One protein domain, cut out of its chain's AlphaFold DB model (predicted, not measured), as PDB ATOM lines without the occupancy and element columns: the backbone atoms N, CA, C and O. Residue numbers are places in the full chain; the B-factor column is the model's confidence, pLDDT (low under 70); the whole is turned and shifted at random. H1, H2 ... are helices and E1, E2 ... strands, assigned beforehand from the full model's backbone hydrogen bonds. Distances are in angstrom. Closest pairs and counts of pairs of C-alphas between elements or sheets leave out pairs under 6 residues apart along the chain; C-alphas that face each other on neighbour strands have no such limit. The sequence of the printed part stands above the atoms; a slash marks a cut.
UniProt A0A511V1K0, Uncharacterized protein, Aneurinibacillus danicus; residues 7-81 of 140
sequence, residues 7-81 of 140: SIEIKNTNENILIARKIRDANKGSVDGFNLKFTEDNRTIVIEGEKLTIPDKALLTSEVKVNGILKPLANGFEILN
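This is residues 7 to 81 of the 140 residues of an uncharacterized protein of Aneurinibacillus danicus (UniProt A0A511V1K0). A four-stranded sheet has one helix, H1, along one face, and a second, three-stranded sheet sits across the end of the first where E3 and E5 finish, its strand E4 reaching the later half of H1. The chain passes between the two sheets at sharp turns, from E3 to E4 and from E5 to E6. The 75 printed residues hold one named helix and seven named strands, in the order E1 H1 E2 E3 E4 E5 E6 E7; the sheets, E2 - E3 - E1 - E5 and E4 - E7 - E6, are antiparallel throughout, and the class is mixed, helices and strands. The whole is compact, with a radius of gyration of the C-alphas of 11.4 A and spans of 34 by 25 by 20 A.

Start with E1, residues 7 to 11, and go on to H1, residues 14 to 27. H1 is on the sheet that E1 forms with E2, residues 35 to 38, E3, residues 44 to 49, and E5, residues 65 to 67, making two layers, a helix on one face of a sheet. Its height over the sheet is 9.6 A, and on the local plane it runs along the strands, at 6 degrees to E3; the closest C-alphas of H1 and E3 are those of Ala 20 and Ile 45, 7.6 A. E1, H1 and E2 form a split strand-helix-strand unit, two strands running the same way with E3 between them, and its crossover is right-handed. Look for N 37 and O 46, 2.9 A, in the hairpin of E2 and E3; N 8 and O 47, 2.8 A, between E3 and E1; and N 9 and O 65, 2.8 A, between E1 and E5. H1 is also on the sheet of E4, residues 51 to 54, E7, residues 77 to 80, and E6, residues 69 to 72; Ile 23 and Ile 54 have the closest C-alphas of H1 and E4, 5.7 A. Here N 54 and O 77 are 2.8 A apart, as are N 71 and O 78 in the hairpin of E6 and E7. E3 and E4 meet only through their link, as do E5 and E6, while E2 and E6 are apart. In H1 every O i to N i+4 pair is within hydrogen-bond range.

Find C-alpha 7 at (232.655, 156.461, 333.687), where E1 begins; it runs 13.5 A to Lys 11. H1 spans 20.3 A, from Asn 14 to C-alpha 27 at (230.845, 144.006, 332.811). E2 runs from Asn 35 to Phe 38, E3 covers 16.4 A from Thr 44 to Gly 49, and E4 runs from Lys 51 to Ile 54. E5 runs from Lys 65 to Asn 67, E6 from Ile 69 to Pro 72, and E7 from Phe 77 to Leu 80, whose C-alpha is at (223.860, 154.572, 336.557).

The two C-alphas farthest apart are those of Asp 41 and Ala 74, 36.0 A. The printed part has no cut and no long link. In this model residues 29 to 33, in the link from H1 to E2, have pLDDT under 70; the mean of the printed part is 83.3.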
ATOM      1  N   SER A   7     231.245 156.838 333.716       88.06
ATOM      2  CA  SER A   7     232.655 156.461 333.687       88.06
ATOM      3  C   SER A   7     233.273 156.244 335.062       88.06
ATOM      4  O   SER A   7     232.822 156.777 336.075       88.06
ATOM      5  N   ILE A   8     234.316 155.420 335.082       88.88
ATOM      6  CA  ILE A   8     235.218 155.214 336.208       88.88
ATOM      7  C   ILE A   8     236.616 155.590 335.730       88.88
ATOM      8  O   ILE A   8     237.081 155.079 334.710       88.88
ATOM      9  N   GLU A   9     237.295 156.446 336.479       89.31
ATOM     10  CA  GLU A   9     238.673 156.849 336.229       89.31
ATOM     11  C   GLU A   9     239.545 156.442 337.412       89.31
ATOM     12  O   GLU A   9     239.247 156.768 338.564       89.31
ATOM     13  N   ILE A  10     240.633 155.731 337.129       87.88
ATOM     14  CA  ILE A  10     241.599 155.281 338.137       87.88
ATOM     15  C   ILE A  10     243.019 155.493 337.632       87.88
ATOM     16  O   ILE A  10     243.288 155.391 336.435       87.88
ATOM     17  N   LYS A  11     243.963 155.758 338.535       87.25
ATOM     18  CA  LYS A  11     245.374 155.916 338.166       87.25
ATOM     19  C   LYS A  11     245.930 154.618 337.574       87.25
ATOM     20  O   LYS A  11     245.661 153.541 338.094       87.25
ATOM     21  N   ASN A  12     246.753 154.714 336.536       86.88
ATOM     22  CA  ASN A  12     247.427 153.578 335.919       86.88
ATOM     23  C   ASN A  12     248.599 153.096 336.792       86.88
ATOM     24  O   ASN A  12     249.740 153.529 336.640       86.88
ATOM     25  N   THR A  13     248.295 152.222 337.747       87.62
ATOM     26  CA  THR A  13     249.263 151.501 338.584       87.62
ATOM     27  C   THR A  13     249.037 149.998 338.434       87.62
ATOM     28  O   THR A  13     247.952 149.569 338.045       87.62
ATOM     29  N   ASN A  14     250.031 149.170 338.770       86.19
ATOM     30  CA  ASN A  14     249.893 147.709 338.675       86.19
ATOM     31  C   ASN A  14     248.702 147.171 339.485       86.19
ATOM     32  O   ASN A  14     247.991 146.284 339.020       86.19
ATOM     33  N   GLU A  15     248.452 147.740 340.663       85.12
ATOM     34  CA  GLU A  15     247.310 147.385 341.509       85.12
ATOM     35  C   GLU A  15     245.982 147.790 340.855       85.12
ATOM     36  O   GLU A  15     245.070 146.970 340.719       85.12
ATOM     37  N   ASN A  16     245.896 149.019 340.344       84.75
ATOM     38  CA  ASN A  16     244.684 149.534 339.712       84.75
ATOM     39  C   ASN A  16     244.387 148.852 338.367       84.75
ATOM     40  O   ASN A  16     243.223 148.697 338.007       84.75
ATOM     41  N   ILE A  17     245.396 148.343 337.653       84.50
ATOM     42  CA  ILE A  17     245.193 147.483 336.475       84.50
ATOM     43  C   ILE A  17     244.441 146.199 336.863       84.50
ATOM     44  O   ILE A  17     243.573 145.739 336.115       84.50
ATOM     45  N   LEU A  18     244.739 145.607 338.026       87.69
ATOM     46  CA  LEU A  18     244.020 144.422 338.507       87.69
ATOM     47  C   LEU A  18     242.571 144.763 338.874       87.69
ATOM     48  O   LEU A  18     241.663 143.995 338.549       87.69
ATOM     49  N   ILE A  19     242.345 145.927 339.485       85.62
ATOM     50  CA  ILE A  19     241.000 146.444 339.769       85.62
ATOM     51  C   ILE A  19     240.222 146.656 338.461       85.62
ATOM     52  O   ILE A  19     239.107 146.148 338.323       85.62
ATOM     53  N   ALA A  20     240.830 147.304 337.460       85.94
ATOM     54  CA  ALA A  20     240.227 147.520 336.145       85.94
ATOM     55  C   ALA A  20     239.819 146.207 335.470       85.94
ATOM     56  O   ALA A  20     238.743 146.120 334.882       85.94
ATOM     57  N   ARG A  21     240.654 145.163 335.575       87.25
ATOM     58  CA  ARG A  21     240.345 143.828 335.041       87.25
ATOM     59  C   ARG A  21     239.130 143.213 335.721       87.25
ATOM     60  O   ARG A  21     238.250 142.734 335.018       87.25
ATOM     61  N   LYS A  22     239.043 143.277 337.053       87.75
ATOM     62  CA  LYS A  22     237.880 142.763 337.798       87.75
ATOM     63  C   LYS A  22     236.589 143.472 337.388       87.75
ATOM     64  O   LYS A  22     235.579 142.812 337.151       87.75
ATOM     65  N   ILE A  23     236.631 144.800 337.257       86.06
ATOM     66  CA  ILE A  23     235.484 145.594 336.796       86.06
ATOM     67  C   ILE A  23     235.132 145.219 335.352       86.06
ATOM     68  O   ILE A  23     233.973 144.943 335.057       86.06
ATOM     69  N   ARG A  24     236.112 145.135 334.449       87.31
ATOM     70  CA  ARG A  24     235.896 144.692 333.064       87.31
ATOM     71  C   ARG A  24     235.244 143.315 333.008       87.31
ATOM     72  O   ARG A  24     234.280 143.141 332.276       87.31
ATOM     73  N   ASP A  25     235.750 142.345 333.762       88.25
ATOM     74  CA  ASP A  25     235.265 140.965 333.713       88.25
ATOM     75  C   ASP A  25     233.820 140.860 334.226       88.25
ATOM     76  O   ASP A  25     233.015 140.151 333.624       88.25
ATOM     77  N   ALA A  26     233.453 141.651 335.241       85.75
ATOM     78  CA  ALA A  26     232.073 141.767 335.714       85.75
ATOM     79  C   ALA A  26     231.123 142.417 334.689       85.75
ATOM     80  O   ALA A  26     229.931 142.120 334.680       85.75
ATOM     81  N   ASN A  27     231.639 143.284 333.812       84.81
ATOM     82  CA  ASN A  27     230.845 144.006 332.811       84.81
ATOM     83  C   ASN A  27     230.960 143.436 331.393       84.81
ATOM     84  O   ASN A  27     230.253 143.892 330.502       84.81
ATOM     85  N   LYS A  28     231.786 142.407 331.171       78.69
ATOM     86  CA  LYS A  28     232.040 141.810 329.849       78.69
ATOM     87  C   LYS A  28     230.780 141.241 329.184       78.69
ATOM     88  O   LYS A  28     230.722 141.157 327.963       78.69
ATOM     89  N   GLY A  29     229.786 140.843 329.982       69.69
ATOM     90  CA  GLY A  29     228.478 140.383 329.500       69.69
ATOM     91  C   GLY A  29     227.478 141.506 329.197       69.69
ATOM     92  O   GLY A  29     226.435 141.237 328.609       69.69
ATOM     93  N   SER A  30     227.773 142.752 329.579       66.69
ATOM     94  CA  SER A  30     226.954 143.916 329.232       66.69
ATOM     95  C   SER A  30     227.386 144.420 327.857       66.69
ATOM     96  O   SER A  30     228.433 145.043 327.706       66.69
ATOM     97  N   VAL A  31     226.598 144.079 326.838       55.88
ATOM     98  CA  VAL A  31     226.936 144.262 325.415       55.88
ATOM     99  C   VAL A  31     226.918 145.739 324.986       55.88
ATOM    100  O   VAL A  31     227.536 146.107 323.989       55.88
ATOM    101  N   ASP A  32     226.262 146.617 325.746       62.19
ATOM    102  CA  ASP A  32     226.015 147.989 325.321       62.19
ATOM    103  C   ASP A  32     227.025 149.015 325.848       62.19
ATOM    104  O   ASP A  32     227.032 149.411 327.013       62.19
ATOM    105  N   GLY A  33     227.852 149.520 324.929       67.94
ATOM    106  CA  GLY A  33     228.627 150.749 325.124       67.94
ATOM    107  C   GLY A  33     229.797 150.651 326.103       67.94
ATOM    108  O   GLY A  33     230.355 151.692 326.437       67.94
ATOM    109  N   PHE A  34     230.180 149.450 326.550       83.75
ATOM    110  CA  PHE A  34     231.357 149.261 327.395       83.75
ATOM    111  C   PHE A  34     232.646 149.571 326.623       83.75
ATOM    112  O   PHE A  34     232.904 148.999 325.564       83.75
ATOM    113  N   ASN A  35     233.485 150.437 327.181       86.25
ATOM    114  CA  ASN A  35     234.790 150.784 326.639       86.25
ATOM    115  C   ASN A  35     235.819 150.882 327.769       86.25
ATOM    116  O   ASN A  35     235.533 151.428 328.830       86.25
ATOM    117  N   LEU A  36     237.029 150.376 327.544       87.69
ATOM    118  CA  LEU A  36     238.147 150.508 328.477       87.69
ATOM    119  C   LEU A  36     239.342 151.048 327.705       87.69
ATOM    120  O   LEU A  36     239.830 150.403 326.777       87.69
ATOM    121  N   LYS A  37     239.807 152.228 328.102       88.12
ATOM    122  CA  LYS A  37     240.890 152.955 327.442       88.12
ATOM    123  C   LYS A  37     241.862 153.532 328.460       88.12
ATOM    124  O   LYS A  37     241.544 153.672 329.637       88.12
ATOM    125  N   PHE A  38     243.044 153.885 327.982       88.81
ATOM    126  CA  PHE A  38     243.997 154.695 328.730       88.81
ATOM    127  C   PHE A  38     243.906 156.137 328.227       88.81
ATOM    128  O   PHE A  38     243.562 156.368 327.066       88.81
ATOM    129  N   THR A  39     244.176 157.107 329.096       87.38
ATOM    130  CA  THR A  39     244.370 158.499 328.674       87.38
ATOM    131  C   THR A  39     245.603 158.624 327.780       87.38
ATOM    132  O   THR A  39     246.488 157.772 327.817       87.38
ATOM    133  N   GLU A  40     245.685 159.690 326.980       84.56
ATOM    134  CA  GLU A  40     246.800 159.913 326.040       84.56
ATOM    135  C   GLU A  40     248.176 159.933 326.727       84.56
ATOM    136  O   GLU A  40     249.177 159.512 326.154       84.56
ATOM    137  N   ASP A  41     248.218 160.370 327.985       87.81
ATOM    138  CA  ASP A  41     249.417 160.396 328.822       87.81
ATOM    139  C   ASP A  41     249.720 159.053 329.519       87.81
ATOM    140  O   ASP A  41     250.685 158.961 330.281       87.81
ATOM    141  N   ASN A  42     248.907 158.014 329.287       85.00
ATOM    142  CA  ASN A  42     248.960 156.701 329.936       85.00
ATOM    143  C   ASN A  42     248.926 156.741 331.474       85.00
ATOM    144  O   ASN A  42     249.295 155.759 332.126       85.00
ATOM    145  N   ARG A  43     248.479 157.841 332.090       86.75
ATOM    146  CA  ARG A  43     248.442 157.974 333.555       86.75
ATOM    147  C   ARG A  43     247.154 157.477 334.180       86.75
ATOM    148  O   ARG A  43     247.153 157.199 335.380       86.75
ATOM    149  N   THR A  44     246.095 157.337 333.393       88.31
ATOM    150  CA  THR A  44     244.756 157.028 333.890       88.31
ATOM    151  C   THR A  44     244.113 155.952 333.028       88.31
ATOM    152  O   THR A  44     244.218 155.959 331.802       88.31
ATOM    153  N   ILE A  45     243.447 155.013 333.686       86.44
ATOM    154  CA  ILE A  45     242.584 154.007 333.080       86.44
ATOM    155  C   ILE A  45     241.160 154.549 333.174       86.44
ATOM    156  O   ILE A  45     240.705 154.907 334.260       86.44
ATOM    157  N   VAL A  46     240.468 154.598 332.043       88.38
ATOM    158  CA  VAL A  46     239.093 155.081 331.930       88.38
ATOM    159  C   VAL A  46     238.216 153.925 331.472       88.38
ATOM    160  O   VAL A  46     238.464 153.319 330.426       88.38
ATOM    161  N   ILE A  47     237.195 153.615 332.260       89.06
ATOM    162  CA  ILE A  47     236.183 152.603 331.959       89.06
ATOM    163  C   ILE A  47     234.866 153.337 331.746       89.06
ATOM    164  O   ILE A  47     234.397 154.016 332.651       89.06
ATOM    165  N   GLU A  48     234.277 153.213 330.566       89.50
ATOM    166  CA  GLU A  48     233.038 153.884 330.175       89.50
ATOM    167  C   GLU A  48     231.973 152.847 329.829       89.50
ATOM    168  O   GLU A  48     232.283 151.757 329.351       89.50
ATOM    169  N   GLY A  49     230.712 153.182 330.063       87.31
ATOM    170  CA  GLY A  49     229.572 152.339 329.713       87.31
ATOM    171  C   GLY A  49     228.269 153.110 329.846       87.31
ATOM    172  O   GLY A  49     228.248 154.187 330.429       87.31
ATOM    173  N   GLU A  50     227.156 152.583 329.345       85.31
ATOM    174  CA  GLU A  50     225.837 153.132 329.723       85.31
ATOM    175  C   GLU A  50     225.506 152.850 331.190       85.31
ATOM    176  O   GLU A  50     224.819 153.619 331.863       85.31
ATOM    177  N   LYS A  51     226.018 151.720 331.672       86.19
ATOM    178  CA  LYS A  51     225.865 151.201 333.019       86.19
ATOM    179  C   LYS A  51     227.114 150.400 333.356       86.19
ATOM    180  O   LYS A  51     227.593 149.633 332.523       86.19
ATOM    181  N   LEU A  52     227.626 150.562 334.572       87.56
ATOM    182  CA  LEU A  52     228.804 149.832 335.045       87.56
ATOM    183  C   LEU A  52     228.513 149.161 336.382       87.56
ATOM    184  O   LEU A  52     227.882 149.736 337.260       87.56
ATOM    185  N   THR A  53     228.999 147.941 336.550       87.94
ATOM    186  CA  THR A  53     228.869 147.154 337.777       87.94
ATOM    187  C   THR A  53     230.230 147.013 338.438       87.94
ATOM    188  O   THR A  53     231.192 146.567 337.813       87.94
ATOM    189  N   ILE A  54     230.315 147.353 339.716       87.44
ATOM    190  CA  ILE A  54     231.486 147.104 340.551       87.44
ATOM    191  C   ILE A  54     231.167 145.869 341.401       87.44
ATOM    192  O   ILE A  54     230.271 145.942 342.243       87.44
ATOM    193  N   PRO A  55     231.862 144.735 341.193       83.25
ATOM    194  CA  PRO A  55     231.494 143.454 341.798       83.25
ATOM    195  C   PRO A  55     231.822 143.348 343.292       83.25
ATOM    196  O   PRO A  55     231.371 142.402 343.926       83.25
ATOM    197  N   ASP A  56     232.618 144.277 343.830       82.81
ATOM    198  CA  ASP A  56     233.041 144.305 345.229       82.81
ATOM    199  C   ASP A  56     233.247 145.754 345.695       82.81
ATOM    200  O   ASP A  56     233.913 146.551 345.032       82.81
ATOM    201  N   LYS A  57     232.679 146.094 346.856       78.25
ATOM    202  CA  LYS A  57     232.779 147.425 347.470       78.25
ATOM    203  C   LYS A  57     234.222 147.808 347.797       78.25
ATOM    204  O   LYS A  57     234.547 148.989 347.730       78.25
ATOM    205  N   ALA A  58     235.085 146.834 348.090       79.25
ATOM    206  CA  ALA A  58     236.497 147.073 348.386       79.25
ATOM    207  C   ALA A  58     237.302 147.577 347.172       79.25
ATOM    208  O   ALA A  58     238.416 148.067 347.333       79.25
ATOM    209  N   LEU A  59     236.749 147.479 345.957       75.88
ATOM    210  CA  LEU A  59     237.385 147.973 344.733       75.88
ATOM    211  C   LEU A  59     237.256 149.493 344.559       75.88
ATOM    212  O   LEU A  59     237.960 150.064 343.731       75.88
ATOM    213  N   LEU A  60     236.377 150.148 345.327       76.31
ATOM    214  CA  LEU A  60     236.297 151.606 345.409       76.31
ATOM    215  C   LEU A  60     237.315 152.110 346.433       76.31
ATOM    216  O   LEU A  60     237.015 152.254 347.616       76.31
ATOM    217  N   THR A  61     238.534 152.360 345.966       75.00
ATOM    218  CA  THR A  61     239.565 153.037 346.758       75.00
ATOM    219  C   THR A  61     239.423 154.557 346.636       75.00
ATOM    220  O   THR A  61     238.720 155.065 345.762       75.00
ATOM    221  N   SER A  62     240.111 155.314 347.493       72.19
ATOM    222  CA  SER A  62     240.134 156.788 347.433       72.19
ATOM    223  C   SER A  62     240.732 157.350 346.137       72.19
ATOM    224  O   SER A  62     240.569 158.533 345.850       72.19
ATOM    225  N   GLU A  63     241.416 156.519 345.349       71.62
ATOM    226  CA  GLU A  63     241.988 156.898 344.055       71.62
ATOM    227  C   GLU A  63     240.997 156.751 342.891       71.62
ATOM    228  O   GLU A  63     241.318 157.133 341.763       71.62
ATOM    229  N   VAL A  64     239.808 156.195 343.147       80.25
ATOM    230  CA  VAL A  64     238.783 155.955 342.131       80.25
ATOM    231  C   VAL A  64     237.853 157.152 342.022       80.25
ATOM    232  O   VAL A  64     237.175 157.522 342.979       80.25
ATOM    233  N   LYS A  65     237.767 157.728 340.824       83.94
ATOM    234  CA  LYS A  65     236.750 158.724 340.485       83.94
ATOM    235  C   LYS A  65     235.625 158.054 339.715       83.94
ATOM    236  O   LYS A  65     235.870 157.344 338.743       83.94
ATOM    237  N   VAL A  66     234.393 158.286 340.150       85.06
ATOM    238  CA  VAL A  66     233.187 157.760 339.507       85.06
ATOM    239  C   VAL A  66     232.355 158.930 339.009       85.06
ATOM    240  O   VAL A  66     232.007 159.813 339.789       85.06
ATOM    241  N   ASN A  67     232.013 158.910 337.725       85.19
ATOM    242  CA  ASN A  67     231.098 159.852 337.096       85.19
ATOM    243  C   ASN A  67     229.759 159.142 336.848       85.19
ATOM    244  O   ASN A  67     229.614 158.375 335.891       85.19
ATOM    245  N   GLY A  68     228.801 159.368 337.748       83.19
ATOM    246  CA  GLY A  68     227.470 158.756 337.747       83.19
ATOM    247  C   GLY A  68     226.929 158.555 339.166       83.19
ATOM    248  O   GLY A  68     227.594 158.869 340.153       83.19
ATOM    249  N   ILE A  69     225.725 157.996 339.277       83.50
ATOM    250  CA  ILE A  69     225.082 157.688 340.560       83.50
ATOM    251  C   ILE A  69     225.454 156.269 340.984       83.50
ATOM    252  O   ILE A  69     225.157 155.306 340.274       83.50
ATOM    253  N   LEU A  70     226.047 156.137 342.172       83.50
ATOM    254  CA  LEU A  70     226.304 154.848 342.812       83.50
ATOM    255  C   LEU A  70     225.042 154.332 343.506       83.50
ATOM    256  O   LEU A  70     224.574 154.895 344.496       83.50
ATOM    257  N   LYS A  71     224.526 153.206 343.024       83.81
ATOM    258  CA  LYS A  71     223.449 152.449 343.653       83.81
ATOM    259  C   LYS A  71     224.033 151.210 344.341       83.81
ATOM    260  O   LYS A  71     224.683 150.399 343.682       83.81
ATOM    261  N   PRO A  72     223.840 151.032 345.657       82.06
ATOM    262  CA  PRO A  72     224.353 149.863 346.357       82.06
ATOM    263  C   PRO A  72     223.627 148.588 345.911       82.06
ATOM    264  O   PRO A  72     222.400 148.558 345.802       82.06
ATOM    265  N   LEU A  73     224.398 147.525 345.702       80.06
ATOM    266  CA  LEU A  73     223.926 146.154 345.522       80.06
ATOM    267  C   LEU A  73     224.350 145.303 346.729       80.06
ATOM    268  O   LEU A  73     225.129 145.747 347.577       80.06
ATOM    269  N   ALA A  74     223.866 144.058 346.791       79.94
ATOM    270  CA  ALA A  74     224.219 143.114 347.856       79.94
ATOM    271  C   ALA A  74     225.745 142.949 347.997       79.94
ATOM    272  O   ALA A  74     226.281 143.117 349.090       79.94
ATOM    273  N   ASN A  75     226.446 142.735 346.878       79.06
ATOM    274  CA  ASN A  75     227.884 142.442 346.869       79.06
ATOM    275  C   ASN A  75     228.752 143.580 346.310       79.06
ATOM    276  O   ASN A  75     229.961 143.433 346.232       79.06
ATOM    277  N   GLY A  76     228.179 144.727 345.940       85.62
ATOM    278  CA  GLY A  76     228.934 145.756 345.230       85.62
ATOM    279  C   GLY A  76     228.130 147.015 344.951       85.62
ATOM    280  O   GLY A  76     227.263 147.390 345.746       85.62
ATOM    281  N   PHE A  77     228.409 147.653 343.819       85.44
ATOM    282  CA  PHE A  77     227.709 148.854 343.372       85.44
ATOM    283  C   PHE A  77     227.348 148.775 341.897       85.44
ATOM    284  O   PHE A  77     228.025 148.138 341.094       85.44
ATOM    285  N   GLU A  78     226.286 149.474 341.545       87.31
ATOM    286  CA  GLU A  78     225.859 149.726 340.182       87.31
ATOM    287  C   GLU A  78     225.978 151.225 339.921       87.31
ATOM    288  O   GLU A  78     225.501 152.031 340.716       87.31
ATOM    289  N   ILE A  79     226.634 151.604 338.832       86.38
ATOM    290  CA  ILE A  79     226.771 152.988 338.397       86.38
ATOM    291  C   ILE A  79     225.777 153.207 337.272       86.38
ATOM    292  O   ILE A  79     225.831 152.540 336.232       86.38
ATOM    293  N   LEU A  80     224.876 154.150 337.505       85.81
ATOM    294  CA  LEU A  80     223.860 154.572 336.557       85.81
ATOM    295  C   LEU A  80     224.101 156.024 336.181       85.81
ATOM    296  O   LEU A  80     224.651 156.802 336.961       85.81
ATOM    297  N   ASN A  81     223.692 156.386 334.973       81.75
ATOM    298  CA  ASN A  81     223.738 157.774 334.570       81.75
ATOM    299  C   ASN A  81     222.857 158.627 335.500       81.75
ATOM    300  O   ASN A  81     221.820 158.168 335.986       81.75
TER     301      ASN A  81